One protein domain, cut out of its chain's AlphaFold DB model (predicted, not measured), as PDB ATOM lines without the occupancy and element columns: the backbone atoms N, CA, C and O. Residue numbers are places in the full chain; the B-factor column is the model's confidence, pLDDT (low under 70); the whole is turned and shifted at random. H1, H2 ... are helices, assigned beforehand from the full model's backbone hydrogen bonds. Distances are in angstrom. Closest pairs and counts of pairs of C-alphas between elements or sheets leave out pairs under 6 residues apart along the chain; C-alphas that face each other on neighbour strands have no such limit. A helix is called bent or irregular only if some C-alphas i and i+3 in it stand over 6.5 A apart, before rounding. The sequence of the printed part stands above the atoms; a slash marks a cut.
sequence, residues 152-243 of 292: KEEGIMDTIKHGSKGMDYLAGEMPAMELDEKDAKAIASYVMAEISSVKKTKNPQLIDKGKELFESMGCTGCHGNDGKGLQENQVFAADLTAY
ATOM      1  N   LYS A 152     -15.416  14.579  44.292       95.06
ATOM      2  CA  LYS A 152     -14.652  13.628  45.109       95.06
ATOM      3  C   LYS A 152     -15.577  12.514  45.614       95.06
ATOM      4  O   LYS A 152     -16.802  12.607  45.471       95.06
ATOM      5  N   GLU A 153     -14.991  11.471  46.205       96.35
ATOM      6  CA  GLU A 153     -15.723  10.328  46.778       96.35
ATOM      7  C   GLU A 153     -16.748  10.787  47.821       96.35
ATOM      8  O   GLU A 153     -17.885  10.319  47.836       96.35
ATOM      9  N   GLU A 154     -16.376  11.774  48.637       95.16
ATOM     10  CA  GLU A 154     -17.215  12.311  49.702       95.16
ATOM     11  C   GLU A 154     -18.511  12.944  49.154       95.16
ATOM     12  O   GLU A 154     -19.553  12.879  49.803       95.16
ATOM     13  N   GLY A 155     -18.483  13.515  47.943       94.75
ATOM     14  CA  GLY A 155     -19.672  14.051  47.274       94.75
ATOM     15  C   GLY A 155     -20.599  12.969  46.711       94.75
ATOM     16  O   GLY A 155     -21.816  13.153  46.695       94.75
ATOM     17  N   ILE A 156     -20.053  11.818  46.302       96.51
ATOM     18  CA  ILE A 156     -20.863  10.659  45.889       96.51
ATOM     19  C   ILE A 156     -21.576  10.083  47.111       96.51
ATOM     20  O   ILE A 156     -22.782   9.860  47.062       96.51
ATOM     21  N   MET A 157     -20.856   9.919  48.225       96.06
ATOM     22  CA  MET A 157     -21.432   9.460  49.494       96.06
ATOM     23  C   MET A 157     -22.553  10.391  49.978       96.06
ATOM     24  O   MET A 157     -23.612   9.921  50.386       96.06
ATOM     25  N   ASP A 158     -22.350  11.708  49.887       92.89
ATOM     26  CA  ASP A 158     -23.368  12.711  50.223       92.89
ATOM     27  C   ASP A 158     -24.617  12.584  49.337       92.89
ATOM     28  O   ASP A 158     -25.742  12.602  49.835       92.89
ATOM     29  N   THR A 159     -24.418  12.373  48.032       93.61
ATOM     30  CA  THR A 159     -25.507  12.187  47.063       93.61
ATOM     31  C   THR A 159     -26.279  10.889  47.319       93.61
ATOM     32  O   THR A 159     -27.503  10.886  47.242       93.61
ATOM     33  N   ILE A 160     -25.594   9.795  47.663       95.60
ATOM     34  CA  ILE A 160     -26.224   8.520  48.046       95.60
ATOM     35  C   ILE A 160     -27.088   8.710  49.298       95.60
ATOM     36  O   ILE A 160     -28.241   8.285  49.324       95.60
ATOM     37  N   LYS A 161     -26.554   9.389  50.319       93.89
ATOM     38  CA  LYS A 161     -27.213   9.544  51.620       93.89
ATOM     39  C   LYS A 161     -28.409  10.496  51.590       93.89
ATOM     40  O   LYS A 161     -29.398  10.249  52.272       93.89
ATOM     41  N   HIS A 162     -28.319  11.594  50.843       91.35
ATOM     42  CA  HIS A 162     -29.334  12.656  50.854       91.35
ATOM     43  C   HIS A 162     -30.179  12.713  49.575       91.35
ATOM     44  O   HIS A 162     -31.143  13.481  49.502       91.35
ATOM     45  N   GLY A 163     -29.837  11.900  48.574       92.21
ATOM     46  CA  GLY A 163     -30.424  11.963  47.246       92.21
ATOM     47  C   GLY A 163     -30.001  13.215  46.475       92.21
ATOM     48  O   GLY A 163     -29.248  14.076  46.937       92.21
ATOM     49  N   SER A 164     -30.507  13.347  45.253       91.24
ATOM     50  CA  SER A 164     -30.301  14.531  44.425       91.24
ATOM     51  C   SER A 164     -31.428  14.693  43.417       91.24
ATOM     52  O   SER A 164     -31.610  13.871  42.529       91.24
ATOM     53  N   LYS A 165     -32.100  15.843  43.471       85.43
ATOM     54  CA  LYS A 165     -33.120  16.267  42.499       85.43
ATOM     55  C   LYS A 165     -32.599  16.414  41.050       85.43
ATOM     56  O   LYS A 165     -33.390  16.457  40.120       85.43
ATOM     57  N   GLY A 166     -31.276  16.457  40.849       80.88
ATOM     58  CA  GLY A 166     -30.660  16.393  39.516       80.88
ATOM     59  C   GLY A 166     -30.881  17.627  38.625       80.88
ATOM     60  O   GLY A 166     -31.158  18.718  39.115       80.88
ATOM     61  N   MET A 167     -30.686  17.445  37.315       85.54
ATOM     62  CA  MET A 167     -30.836  18.462  36.258       85.54
ATOM     63  C   MET A 167     -32.050  18.156  35.359       85.54
ATOM     64  O   MET A 167     -31.954  18.294  34.146       85.54
ATOM     65  N   ASP A 168     -33.169  17.717  35.950       87.21
ATOM     66  CA  ASP A 168     -34.393  17.326  35.219       87.21
ATOM     67  C   ASP A 168     -34.184  16.120  34.274       87.21
ATOM     68  O   ASP A 168     -34.529  16.132  33.095       87.21
ATOM     69  N   TYR A 169     -33.545  15.069  34.799       91.03
ATOM     70  CA  TYR A 169     -33.308  13.820  34.069       91.03
ATOM     71  C   TYR A 169     -34.583  12.969  33.957       91.03
ATOM     72  O   TYR A 169     -35.452  13.042  34.823       91.03
ATOM     73  N   LEU A 170     -34.674  12.098  32.942       92.34
ATOM     74  CA  LEU A 170     -35.853  11.241  32.718       92.34
ATOM     75  C   LEU A 170     -36.122  10.256  33.865       92.34
ATOM     76  O   LEU A 170     -37.280   9.984  34.172       92.34
ATOM     77  N   ALA A 171     -35.072   9.755  34.523       92.31
ATOM     78  CA  ALA A 171     -35.185   8.932  35.730       92.31
ATOM     79  C   ALA A 171     -35.753   9.708  36.934       92.31
ATOM     80  O   ALA A 171     -36.027   9.123  37.980       92.31
ATOM     81  N   GLY A 172     -35.906  11.027  36.804       91.56
ATOM     82  CA  GLY A 172     -36.300  11.920  37.872       91.56
ATOM     83  C   GLY A 172     -35.174  12.126  38.877       91.56
ATOM     84  O   GLY A 172     -34.022  12.411  38.540       91.56
ATOM     85  N   GLU A 173     -35.539  12.040  40.145       92.08
ATOM     86  CA  GLU A 173     -34.685  12.401  41.264       92.08
ATOM     87  C   GLU A 173     -33.930  11.169  41.756       92.08
ATOM     88  O   GLU A 173     -34.525  10.111  41.948       92.08
ATOM     89  N   MET A 174     -32.630  11.308  42.019       93.07
ATOM     90  CA  MET A 174     -31.876  10.266  42.706       93.07
ATOM     91  C   MET A 174     -32.396  10.168  44.147       93.07
ATOM     92  O   MET A 174     -32.271  11.153  44.886       93.07
ATOM     93  N   PRO A 175     -32.992   9.033  44.556       92.51
ATOM     94  CA  PRO A 175     -33.515   8.883  45.903       92.51
ATOM     95  C   PRO A 175     -32.372   8.841  46.919       92.51
ATOM     96  O   PRO A 175     -31.254   8.427  46.607       92.51
ATOM     97  N   ALA A 176     -32.668   9.258  48.148       93.47
ATOM     98  CA  ALA A 176     -31.806   8.960  49.281       93.47
ATOM     99  C   ALA A 176     -31.850   7.452  49.551       93.47
ATOM    100  O   ALA A 176     -32.923   6.847  49.532       93.47
ATOM    101  N   MET A 177     -30.691   6.855  49.800       94.11
ATOM    102  CA  MET A 177     -30.568   5.438  50.111       94.11
ATOM    103  C   MET A 177     -29.956   5.268  51.498       94.11
ATOM    104  O   MET A 177     -28.940   5.882  51.832       94.11
ATOM    105  N   GLU A 178     -30.568   4.403  52.299       91.25
ATOM    106  CA  GLU A 178     -30.041   4.007  53.601       91.25
ATOM    107  C   GLU A 178     -28.952   2.945  53.408       91.25
ATOM    108  O   GLU A 178     -29.204   1.747  53.499       91.25
ATOM    109  N   LEU A 179     -27.734   3.396  53.102       91.47
ATOM    110  CA  LEU A 179     -26.531   2.564  53.152       91.47
ATOM    111  C   LEU A 179     -25.686   2.932  54.363       91.47
ATOM    112  O   LEU A 179     -25.644   4.091  54.790       91.47
ATOM    113  N   ASP A 180     -24.968   1.943  54.887       94.84
ATOM    114  CA  ASP A 180     -23.912   2.237  55.836       94.84
ATOM    115  C   ASP A 180     -22.763   3.007  55.155       94.84
ATOM    116  O   ASP A 180     -22.611   3.047  53.928       94.84
ATOM    117  N   GLU A 181     -21.944   3.672  55.969       95.20
ATOM    118  CA  GLU A 181     -20.863   4.512  55.457       95.20
ATOM    119  C   GLU A 181     -19.804   3.705  54.685       95.20
ATOM    120  O   GLU A 181     -19.169   4.242  53.776       95.20
ATOM    121  N   LYS A 182     -19.616   2.419  55.008       96.64
ATOM    122  CA  LYS A 182     -18.608   1.566  54.363       96.64
ATOM    123  C   LYS A 182     -19.044   1.182  52.956       96.64
ATOM    124  O   LYS A 182     -18.226   1.264  52.039       96.64
ATOM    125  N   ASP A 183     -20.309   0.830  52.782       97.54
ATOM    126  CA  ASP A 183     -20.897   0.469  51.498       97.54
ATOM    127  C   ASP A 183     -20.985   1.692  50.581       97.54
ATOM    128  O   ASP A 183     -20.542   1.636  49.430       97.54
ATOM    129  N   ALA A 184     -21.438   2.841  51.100       97.65
ATOM    130  CA  ALA A 184     -21.436   4.097  50.346       97.65
ATOM    131  C   ALA A 184     -20.017   4.491  49.900       97.65
ATOM    132  O   ALA A 184     -19.810   4.921  48.762       97.65
ATOM    133  N   LYS A 185     -19.022   4.310  50.777       98.07
ATOM    134  CA  LYS A 185     -17.613   4.562  50.461       98.07
ATOM    135  C   LYS A 185     -17.078   3.595  49.405       98.07
ATOM    136  O   LYS A 185     -16.368   4.035  48.505       98.07
ATOM    137  N   ALA A 186     -17.427   2.311  49.476       98.46
ATOM    138  CA  ALA A 186     -17.023   1.328  48.475       98.46
ATOM    139  C   ALA A 186     -17.589   1.669  47.089       98.46
ATOM    140  O   ALA A 186     -16.830   1.712  46.120       98.46
ATOM    141  N   ILE A 187     -18.882   2.008  47.004       98.34
ATOM    142  CA  ILE A 187     -19.519   2.474  45.761       98.34
ATOM    143  C   ILE A 187     -18.807   3.726  45.230       98.34
ATOM    144  O   ILE A 187     -18.440   3.770  44.058       98.34
ATOM    145  N   ALA A 188     -18.561   4.726  46.082       98.13
ATOM    146  CA  ALA A 188     -17.875   5.954  45.681       98.13
ATOM    147  C   ALA A 188     -16.462   5.688  45.135       98.13
ATOM    148  O   ALA A 188     -16.071   6.274  44.123       98.13
ATOM    149  N   SER A 189     -15.715   4.774  45.761       98.47
ATOM    150  CA  SER A 189     -14.389   4.364  45.297       98.47
ATOM    151  C   SER A 189     -14.430   3.635  43.957       98.47
ATOM    152  O   SER A 189     -13.628   3.958  43.083       98.47
ATOM    153  N   TYR A 190     -15.387   2.726  43.749       98.58
ATOM    154  CA  TYR A 190     -15.602   2.083  42.449       98.58
ATOM    155  C   TYR A 190     -15.964   3.101  41.360       98.58
ATOM    156  O   TYR A 190     -15.323   3.130  40.310       98.58
ATOM    157  N   VAL A 191     -16.924   3.995  41.620       98.32
ATOM    158  CA  VAL A 191     -17.339   5.022  40.654       98.32
ATOM    159  C   VAL A 191     -16.159   5.914  40.269       98.32
ATOM    160  O   VAL A 191     -15.938   6.146  39.086       98.32
ATOM    161  N   MET A 192     -15.355   6.383  41.226       97.81
ATOM    162  CA  MET A 192     -14.211   7.255  40.924       97.81
ATOM    163  C   MET A 192     -13.037   6.532  40.245       97.81
ATOM    164  O   MET A 192     -12.306   7.154  39.468       97.81
ATOM    165  N   ALA A 193     -12.830   5.245  40.536       97.84
ATOM    166  CA  ALA A 193     -11.734   4.455  39.977       97.84
ATOM    167  C   ALA A 193     -12.048   3.890  38.585       97.84
ATOM    168  O   ALA A 193     -11.202   3.951  37.698       97.84
ATOM    169  N   GLU A 194     -13.260   3.371  38.384       97.68
ATOM    170  CA  GLU A 194     -13.616   2.562  37.213       97.68
ATOM    171  C   GLU A 194     -14.621   3.242  36.282       97.68
ATOM    172  O   GLU A 194     -14.556   3.026  35.072       97.68
ATOM    173  N   ILE A 195     -15.495   4.119  36.779       97.88
ATOM    174  CA  ILE A 195     -16.520   4.773  35.945       97.88
ATOM    175  C   ILE A 195     -16.077   6.177  35.519       97.88
ATOM    176  O   ILE A 195     -16.003   6.468  34.325       97.88
ATOM    177  N   SER A 196     -15.733   7.037  36.477       97.38
ATOM    178  CA  SER A 196     -15.254   8.395  36.224       97.38
ATOM    179  C   SER A 196     -13.964   8.384  35.409       97.38
ATOM    180  O   SER A 196     -13.035   7.614  35.656       97.38
ATOM    181  N   SER A 197     -13.870   9.308  34.460       96.76
ATOM    182  CA  SER A 197     -12.653   9.576  33.691       96.76
ATOM    183  C   SER A 197     -11.508  10.153  34.534       96.76
ATOM    184  O   SER A 197     -10.372  10.179  34.064       96.76
ATOM    185  N   VAL A 198     -11.761  10.553  35.788       95.24
ATOM    186  CA  VAL A 198     -10.711  10.961  36.737       95.24
ATOM    187  C   VAL A 198      -9.798   9.785  37.107       95.24
ATOM    188  O   VAL A 198      -8.600   9.999  37.299       95.24
ATOM    189  N   LYS A 199     -10.342   8.559  37.187       96.12
ATOM    190  CA  LYS A 199      -9.606   7.303  37.438       96.12
ATOM    191  C   LYS A 199      -8.704   7.343  38.680       96.12
ATOM    192  O   LYS A 199      -7.551   6.913  38.646       96.12
ATOM    193  N   LYS A 200      -9.209   7.893  39.791       95.00
ATOM    194  CA  LYS A 200      -8.469   7.995  41.063       95.00
ATOM    195  C   LYS A 200      -9.374   7.716  42.250       95.00
ATOM    196  O   LYS A 200     -10.418   8.335  42.393       95.00
ATOM    197  N   THR A 201      -8.906   6.866  43.156       95.76
ATOM    198  CA  THR A 201      -9.541   6.584  44.447       95.76
ATOM    199  C   THR A 201      -8.486   6.578  45.550       95.76
ATOM    200  O   THR A 201      -7.321   6.263  45.301       95.76
ATOM    201  N   LYS A 202      -8.891   6.916  46.778       94.78
ATOM    202  CA  LYS A 202      -8.054   6.748  47.976       94.78
ATOM    203  C   LYS A 202      -8.179   5.339  48.576       94.78
ATOM    204  O   LYS A 202      -7.429   5.011  49.490       94.78
ATOM    205  N   ASN A 203      -9.122   4.521  48.095       97.06
ATOM    206  CA  ASN A 203      -9.459   3.215  48.665       97.06
ATOM    207  C   ASN A 203      -9.509   2.119  47.577       97.06
ATOM    208  O   ASN A 203     -10.557   1.502  47.372       97.06
ATOM    209  N   PRO A 204      -8.393   1.841  46.872       97.44
ATOM    210  CA  PRO A 204      -8.356   0.841  45.799       97.44
ATOM    211  C   PRO A 204      -8.807  -0.562  46.240       97.44
ATOM    212  O   PRO A 204      -9.386  -1.304  45.458       97.44
ATOM    213  N   GLN A 205      -8.619  -0.907  47.514       97.92
ATOM    214  CA  GLN A 205      -9.067  -2.164  48.114       97.92
ATOM    215  C   GLN A 205     -10.596  -2.325  48.194       97.92
ATOM    216  O   GLN A 205     -11.072  -3.418  48.479       97.92
ATOM    217  N   LEU A 206     -11.367  -1.247  48.000       97.94
ATOM    218  CA  LEU A 206     -12.833  -1.275  48.041       97.94
ATOM    219  C   LEU A 206     -13.475  -1.375  46.652       97.94
ATOM    220  O   LEU A 206     -14.692  -1.519  46.584       97.94
ATOM    221  N   ILE A 207     -12.699  -1.300  45.562       98.17
ATOM    222  CA  ILE A 207     -13.230  -1.227  44.189       98.17
ATOM    223  C   ILE A 207     -14.105  -2.444  43.861       98.17
ATOM    224  O   ILE A 207     -15.239  -2.264  43.421       98.17
ATOM    225  N   ASP A 208     -13.628  -3.663  44.128       98.19
ATOM    226  CA  ASP A 208     -14.377  -4.890  43.819       98.19
ATOM    227  C   ASP A 208     -15.694  -4.965  44.598       98.19
ATOM    228  O   ASP A 208     -16.744  -5.276  44.031       98.19
ATOM    229  N   LYS A 209     -15.662  -4.598  45.888       98.25
ATOM    230  CA  LYS A 209     -16.875  -4.546  46.711       98.25
ATOM    231  C   LYS A 209     -17.831  -3.455  46.233       98.25
ATOM    232  O   LYS A 209     -19.038  -3.663  46.198       98.25
ATOM    233  N   GLY A 210     -17.292  -2.301  45.848       98.22
ATOM    234  CA  GLY A 210     -18.056  -1.188  45.302       98.22
ATOM    235  C   GLY A 210     -18.756  -1.539  43.998       98.22
ATOM    236  O   GLY A 210     -19.901  -1.143  43.812       98.22
ATOM    237  N   LYS A 211     -18.105  -2.326  43.134       98.34
ATOM    238  CA  LYS A 211     -18.706  -2.850  41.906       98.34
ATOM    239  C   LYS A 211     -19.874  -3.785  42.207       98.34
ATOM    240  O   LYS A 211     -20.956  -3.587  41.663       98.34
ATOM    241  N   GLU A 212     -19.670  -4.759  43.098       98.09
ATOM    242  CA  GLU A 212     -20.728  -5.683  43.528       98.09
ATOM    243  C   GLU A 212     -21.940  -4.910  44.065       98.09
ATOM    244  O   GLU A 212     -23.066  -5.167  43.650       98.09
ATOM    245  N   LEU A 213     -21.703  -3.915  44.926       97.83
ATOM    246  CA  LEU A 213     -22.754  -3.070  45.493       97.83
ATOM    247  C   LEU A 213     -23.440  -2.195  44.437       97.83
ATOM    248  O   LEU A 213     -24.658  -2.061  44.464       97.83
ATOM    249  N   PHE A 214     -22.696  -1.611  43.498       98.07
ATOM    250  CA  PHE A 214     -23.265  -0.792  42.424       98.07
ATOM    251  C   PHE A 214     -24.234  -1.603  41.547       98.07
ATOM    252  O   PHE A 214     -25.295  -1.112  41.154       98.07
ATOM    253  N   GLU A 215     -23.897  -2.866  41.278       97.45
ATOM    254  CA  GLU A 215     -24.755  -3.801  40.551       97.45
ATOM    255  C   GLU A 215     -25.937  -4.270  41.418       97.45
ATOM    256  O   GLU A 215     -27.090  -4.181  40.989       97.45
ATOM    257  N   SER A 216     -25.685  -4.719  42.652       96.67
ATOM    258  CA  SER A 216     -26.710  -5.317  43.518       96.67
ATOM    259  C   SER A 216     -27.723  -4.310  44.063       96.67
ATOM    260  O   SER A 216     -28.868  -4.675  44.311       96.67
ATOM    261  N   MET A 217     -27.318  -3.051  44.256       94.85
ATOM    262  CA  MET A 217     -28.187  -1.967  44.743       94.85
ATOM    263  C   MET A 217     -28.994  -1.308  43.616       94.85
ATOM    264  O   MET A 217     -29.712  -0.339  43.853       94.85
ATOM    265  N   GLY A 218     -28.887  -1.813  42.382       94.68
ATOM    266  CA  GLY A 218     -29.669  -1.330  41.246       94.68
ATOM    267  C   GLY A 218     -29.197   0.009  40.675       94.68
ATOM    268  O   GLY A 218     -29.927   0.616  39.894       94.68
ATOM    269  N   CYS A 219     -27.981   0.473  41.000       96.79
ATOM    270  CA  CYS A 219     -27.435   1.714  40.437       96.79
ATOM    271  C   CYS A 219     -27.349   1.638  38.905       96.79
ATOM    272  O   CYS A 219     -27.604   2.622  38.208       96.79
ATOM    273  N   THR A 220     -27.066   0.444  38.379       96.65
ATOM    274  CA  THR A 220     -27.039   0.124  36.945       96.65
ATOM    275  C   THR A 220     -28.392   0.310  36.256       96.65
ATOM    276  O   THR A 220     -28.414   0.576  35.057       96.65
ATOM    277  N   GLY A 221     -29.510   0.247  36.990       94.82
ATOM    278  CA  GLY A 221     -30.851   0.470  36.444       94.82
ATOM    279  C   GLY A 221     -31.061   1.894  35.922       94.82
ATOM    280  O   GLY A 221     -31.762   2.075  34.934       94.82
ATOM    281  N   CYS A 222     -30.409   2.887  36.540       95.91
ATOM    282  CA  CYS A 222     -30.462   4.282  36.092       95.91
ATOM    283  C   CYS A 222     -29.165   4.736  35.410       95.91
ATOM    284  O   CYS A 222     -29.212   5.455  34.417       95.91
ATOM    285  N   HIS A 223     -28.001   4.338  35.931       96.59
ATOM    286  CA  HIS A 223     -26.702   4.800  35.432       96.59
ATOM    287  C   HIS A 223     -26.091   3.895  34.354       96.59
ATOM    288  O   HIS A 223     -25.174   4.329  33.659       96.59
ATOM    289  N   GLY A 224     -26.589   2.669  34.179       95.60
ATOM    290  CA  GLY A 224     -25.987   1.668  33.299       95.60
ATOM    291  C   GLY A 224     -24.681   1.086  33.852       95.60
ATOM    292  O   GLY A 224     -24.068   1.624  34.772       95.60
ATOM    293  N   ASN A 225     -24.231  -0.022  33.261       94.87
ATOM    294  CA  ASN A 225     -22.950  -0.653  33.618       94.87
ATOM    295  C   ASN A 225     -21.736   0.189  33.194       94.87
ATOM    296  O   ASN A 225     -20.648   0.020  33.734       94.87
ATOM    297  N   ASP A 226     -21.908   1.076  32.211       94.74
ATOM    298  CA  ASP A 226     -20.878   2.016  31.769       94.74
ATOM    299  C   ASP A 226     -20.958   3.374  32.489       94.74
ATOM    300  O   ASP A 226     -20.125   4.244  32.243       94.74
ATOM    301  N   GLY A 227     -21.946   3.559  33.374       96.94
ATOM    302  CA  GLY A 227     -22.144   4.766  34.171       96.94
ATOM    303  C   GLY A 227     -22.594   6.000  33.390       96.94
ATOM    304  O   GLY A 227     -22.653   7.080  33.976       96.94
ATOM    305  N   LYS A 228     -22.914   5.881  32.095       96.51
ATOM    306  CA  LYS A 228     -23.274   7.037  31.254       96.51
ATOM    307  C   LYS A 228     -24.696   7.541  31.467       96.51
ATOM    308  O   LYS A 228     -25.033   8.614  30.976       96.51
ATOM    309  N   GLY A 229     -25.535   6.770  32.159       95.87
ATOM    310  CA  GLY A 229     -26.930   7.128  32.403       95.87
ATOM    311  C   GLY A 229     -27.746   7.255  31.121       95.87
ATOM    312  O   GLY A 229     -28.573   8.155  31.018       95.87
ATOM    313  N   LEU A 230     -27.492   6.395  30.128       96.19
ATOM    314  CA  LEU A 230     -28.216   6.387  28.857       96.19
ATOM    315  C   LEU A 230     -29.253   5.260  28.817       96.19
ATOM    316  O   LEU A 230     -28.933   4.112  29.120       96.19
ATOM    317  N   GLN A 231     -30.461   5.573  28.346       91.81
ATOM    318  CA  GLN A 231     -31.485   4.589  27.981       91.81
ATOM    319  C   GLN A 231     -32.011   4.930  26.586       91.81
ATOM    320  O   GLN A 231     -32.407   6.065  26.342       91.81
ATOM    321  N   GLU A 232     -31.966   3.975  25.651       89.83
ATOM    322  CA  GLU A 232     -32.417   4.178  24.260       89.83
ATOM    323  C   GLU A 232     -31.806   5.434  23.588       89.83
ATOM    324  O   GLU A 232     -32.473   6.165  22.859       89.83
ATOM    325  N   ASN A 233     -30.513   5.695  23.838       88.11
ATOM    326  CA  ASN A 233     -29.765   6.887  23.394       88.11
ATOM    327  C   ASN A 233     -30.264   8.238  23.949       88.11
ATOM    328  O   ASN A 233     -29.853   9.289  23.456       88.11
ATOM    329  N   GLN A 234     -31.103   8.235  24.984       93.06
ATOM    330  CA  GLN A 234     -31.525   9.434  25.709       93.06
ATOM    331  C   GLN A 234     -30.810   9.534  27.058       93.06
ATOM    332  O   GLN A 234     -30.476   8.518  27.671       93.06
ATOM    333  N   VAL A 235     -30.586  10.765  27.527       93.02
ATOM    334  CA  VAL A 235     -30.005  11.032  28.852       93.02
ATOM    335  C   VAL A 235     -31.043  10.693  29.919       93.02
ATOM    336  O   VAL A 235     -31.951  11.474  30.200       93.02
ATOM    337  N   PHE A 236     -30.914   9.499  30.490       95.14
ATOM    338  CA  PHE A 236     -31.828   8.953  31.480       95.14
ATOM    339  C   PHE A 236     -31.456   9.370  32.903       95.14
ATOM    340  O   PHE A 236     -32.330   9.751  33.676       95.14
ATOM    341  N   ALA A 237     -30.163   9.373  33.229       95.08
ATOM    342  CA  ALA A 237     -29.618   9.805  34.514       95.08
ATOM    343  C   ALA A 237     -28.293  10.562  34.323       95.08
ATOM    344  O   ALA A 237     -27.825  10.760  33.202       95.08
ATOM    345  N   ALA A 238     -27.672  10.994  35.423       94.55
ATOM    346  CA  ALA A 238     -26.375  11.662  35.361       94.55
ATOM    347  C   ALA A 238     -25.281  10.739  34.797       94.55
ATOM    348  O   ALA A 238     -25.126   9.605  35.261       94.55
ATOM    349  N   ASP A 239     -24.487  11.274  33.865       95.76
ATOM    350  CA  ASP A 239     -23.270  10.641  33.356       95.76
ATOM    351  C   ASP A 239     -22.167  10.687  34.422       95.76
ATOM    352  O   ASP A 239     -21.508  11.710  34.649       95.76
ATOM    353  N   LEU A 240     -21.980   9.557  35.097       97.20
ATOM    354  CA  LEU A 240     -20.979   9.373  36.140       97.20
ATOM    355  C   LEU A 240     -19.555   9.346  35.571       97.20
ATOM    356  O   LEU A 240     -18.608   9.616  36.311       97.20
ATOM    357  N   THR A 241     -19.375   9.089  34.270       97.75
ATOM    358  CA  THR A 241     -18.047   9.112  33.630       97.75
ATOM    359  C   THR A 241     -17.454  10.523  33.600       97.75
ATOM    360  O   THR A 241     -16.231  10.703  33.629       97.75
ATOM    361  N   ALA A 242     -18.322  11.537  33.617       96.60
ATOM    362  CA  ALA A 242     -17.948  12.940  33.697       96.60
ATOM    363  C   ALA A 242     -17.790  13.443  35.144       96.60
ATOM    364  O   ALA A 242     -17.246  14.531  35.343       96.60
ATOM    365  N   TYR A 243     -18.237  12.710  36.169       96.44
ATOM    366  CA  TYR A 243     -18.213  13.206  37.548       96.44
ATOM    367  C   TYR A 243     -16.789  13.576  38.002       96.44
ATOM    368  O   TYR A 243     -15.845  12.801  37.838       96.44
TER     369      TYR A 243
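Overview. This is residues 152 to 243 of the 292 residues of the protein "Cbb3-type cytochrome c oxidase subunit CcoP" of Helicobacter pylori (strain 52) (UniProt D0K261). Three helices pack one on the next, with H2 in the middle between H1 and H3, and H3 crosses H2 nearly at a right angle. Toward the other end of the longest axis lie loops: the long link from H1 to H2, residues 163 to 180, runs out to a turn near Asp 168 and comes back to H2, and after the short helix H4 the last stretch without a named element, residues 224 to 243, runs out and folds back on itself where residues 230 to 231 pair with residues 234 to 235. The printed part has 92 residues with four named helices, in the order H1, H2, H3, H4, and no named strand; the class is all helix, though under half of the residues, 43 of the 92, are in named elements. The whole is compact, with a radius of gyration of the C-alphas of 12.1 A, and rounded, spanning 34 by 25 by 22 A.

Arrangement. H1, residues 153 to 162, touches H2, residues 181 to 195; their closest C-alphas are those of Glu 153 and Ala 188, 5.0 A apart. The two run opposite ways at a steep tilt of 55 degrees. H2 also touches H3, residues 204 to 216, with the C-alphas of Ile 187 and Gly 210 closest at 4.0 A. Their lines are about perpendicular, at 84 degrees, and their centres are 6.6 A apart. H3 is close to but not clearly touching H4, residues 219 to 223; the closest C-alphas, those of Phe 214 and Thr 220, are 6.7 A apart. H1 and H3 are apart, as are H1 and H4, and H2 and H4. Every O i to N i+4 pair is within hydrogen-bond range in H1, H2 and H4, and 7 of 9 are in H3. Outside the helices, residues 230 to 231 pair with residues 234 to 235, antiparallel, in a short pairing.

Along the chain. H1 begins with C-alpha 153 at (-15.723, 10.328, 46.778) and is 14.4 A long from first to last C-alpha. H2, the longest helix with 15 residues, measures 20.0 A; it is neither bent nor irregular, but only just: C-alphas 192 and 195 are 6.0 A apart. H3 begins with C-alpha 204 at (-8.356, 0.841, 45.799) and measures 19.5 A. It is irregular, with C-alphas 205 and 208 7.4 A apart, and its line is a rough one. H4 measures 5.9 A and ends with C-alpha 223 at (-26.702, 4.800, 35.432).

Size, cuts and confidence. The two C-alphas farthest apart are those of Asp 168 and Gln 205, at 34.5 A, while those of Lys 152 and Tyr 243, the first and last printed, are 8.4 A apart. The link from H1 to H2 is long, with 18 residues; that from H2 to H3 is short, with 8, and that from H3 to H4 is tight, with 2. The printed part has no cut. The mean pLDDT of the printed part is 95.1, and no printed residue is under 70.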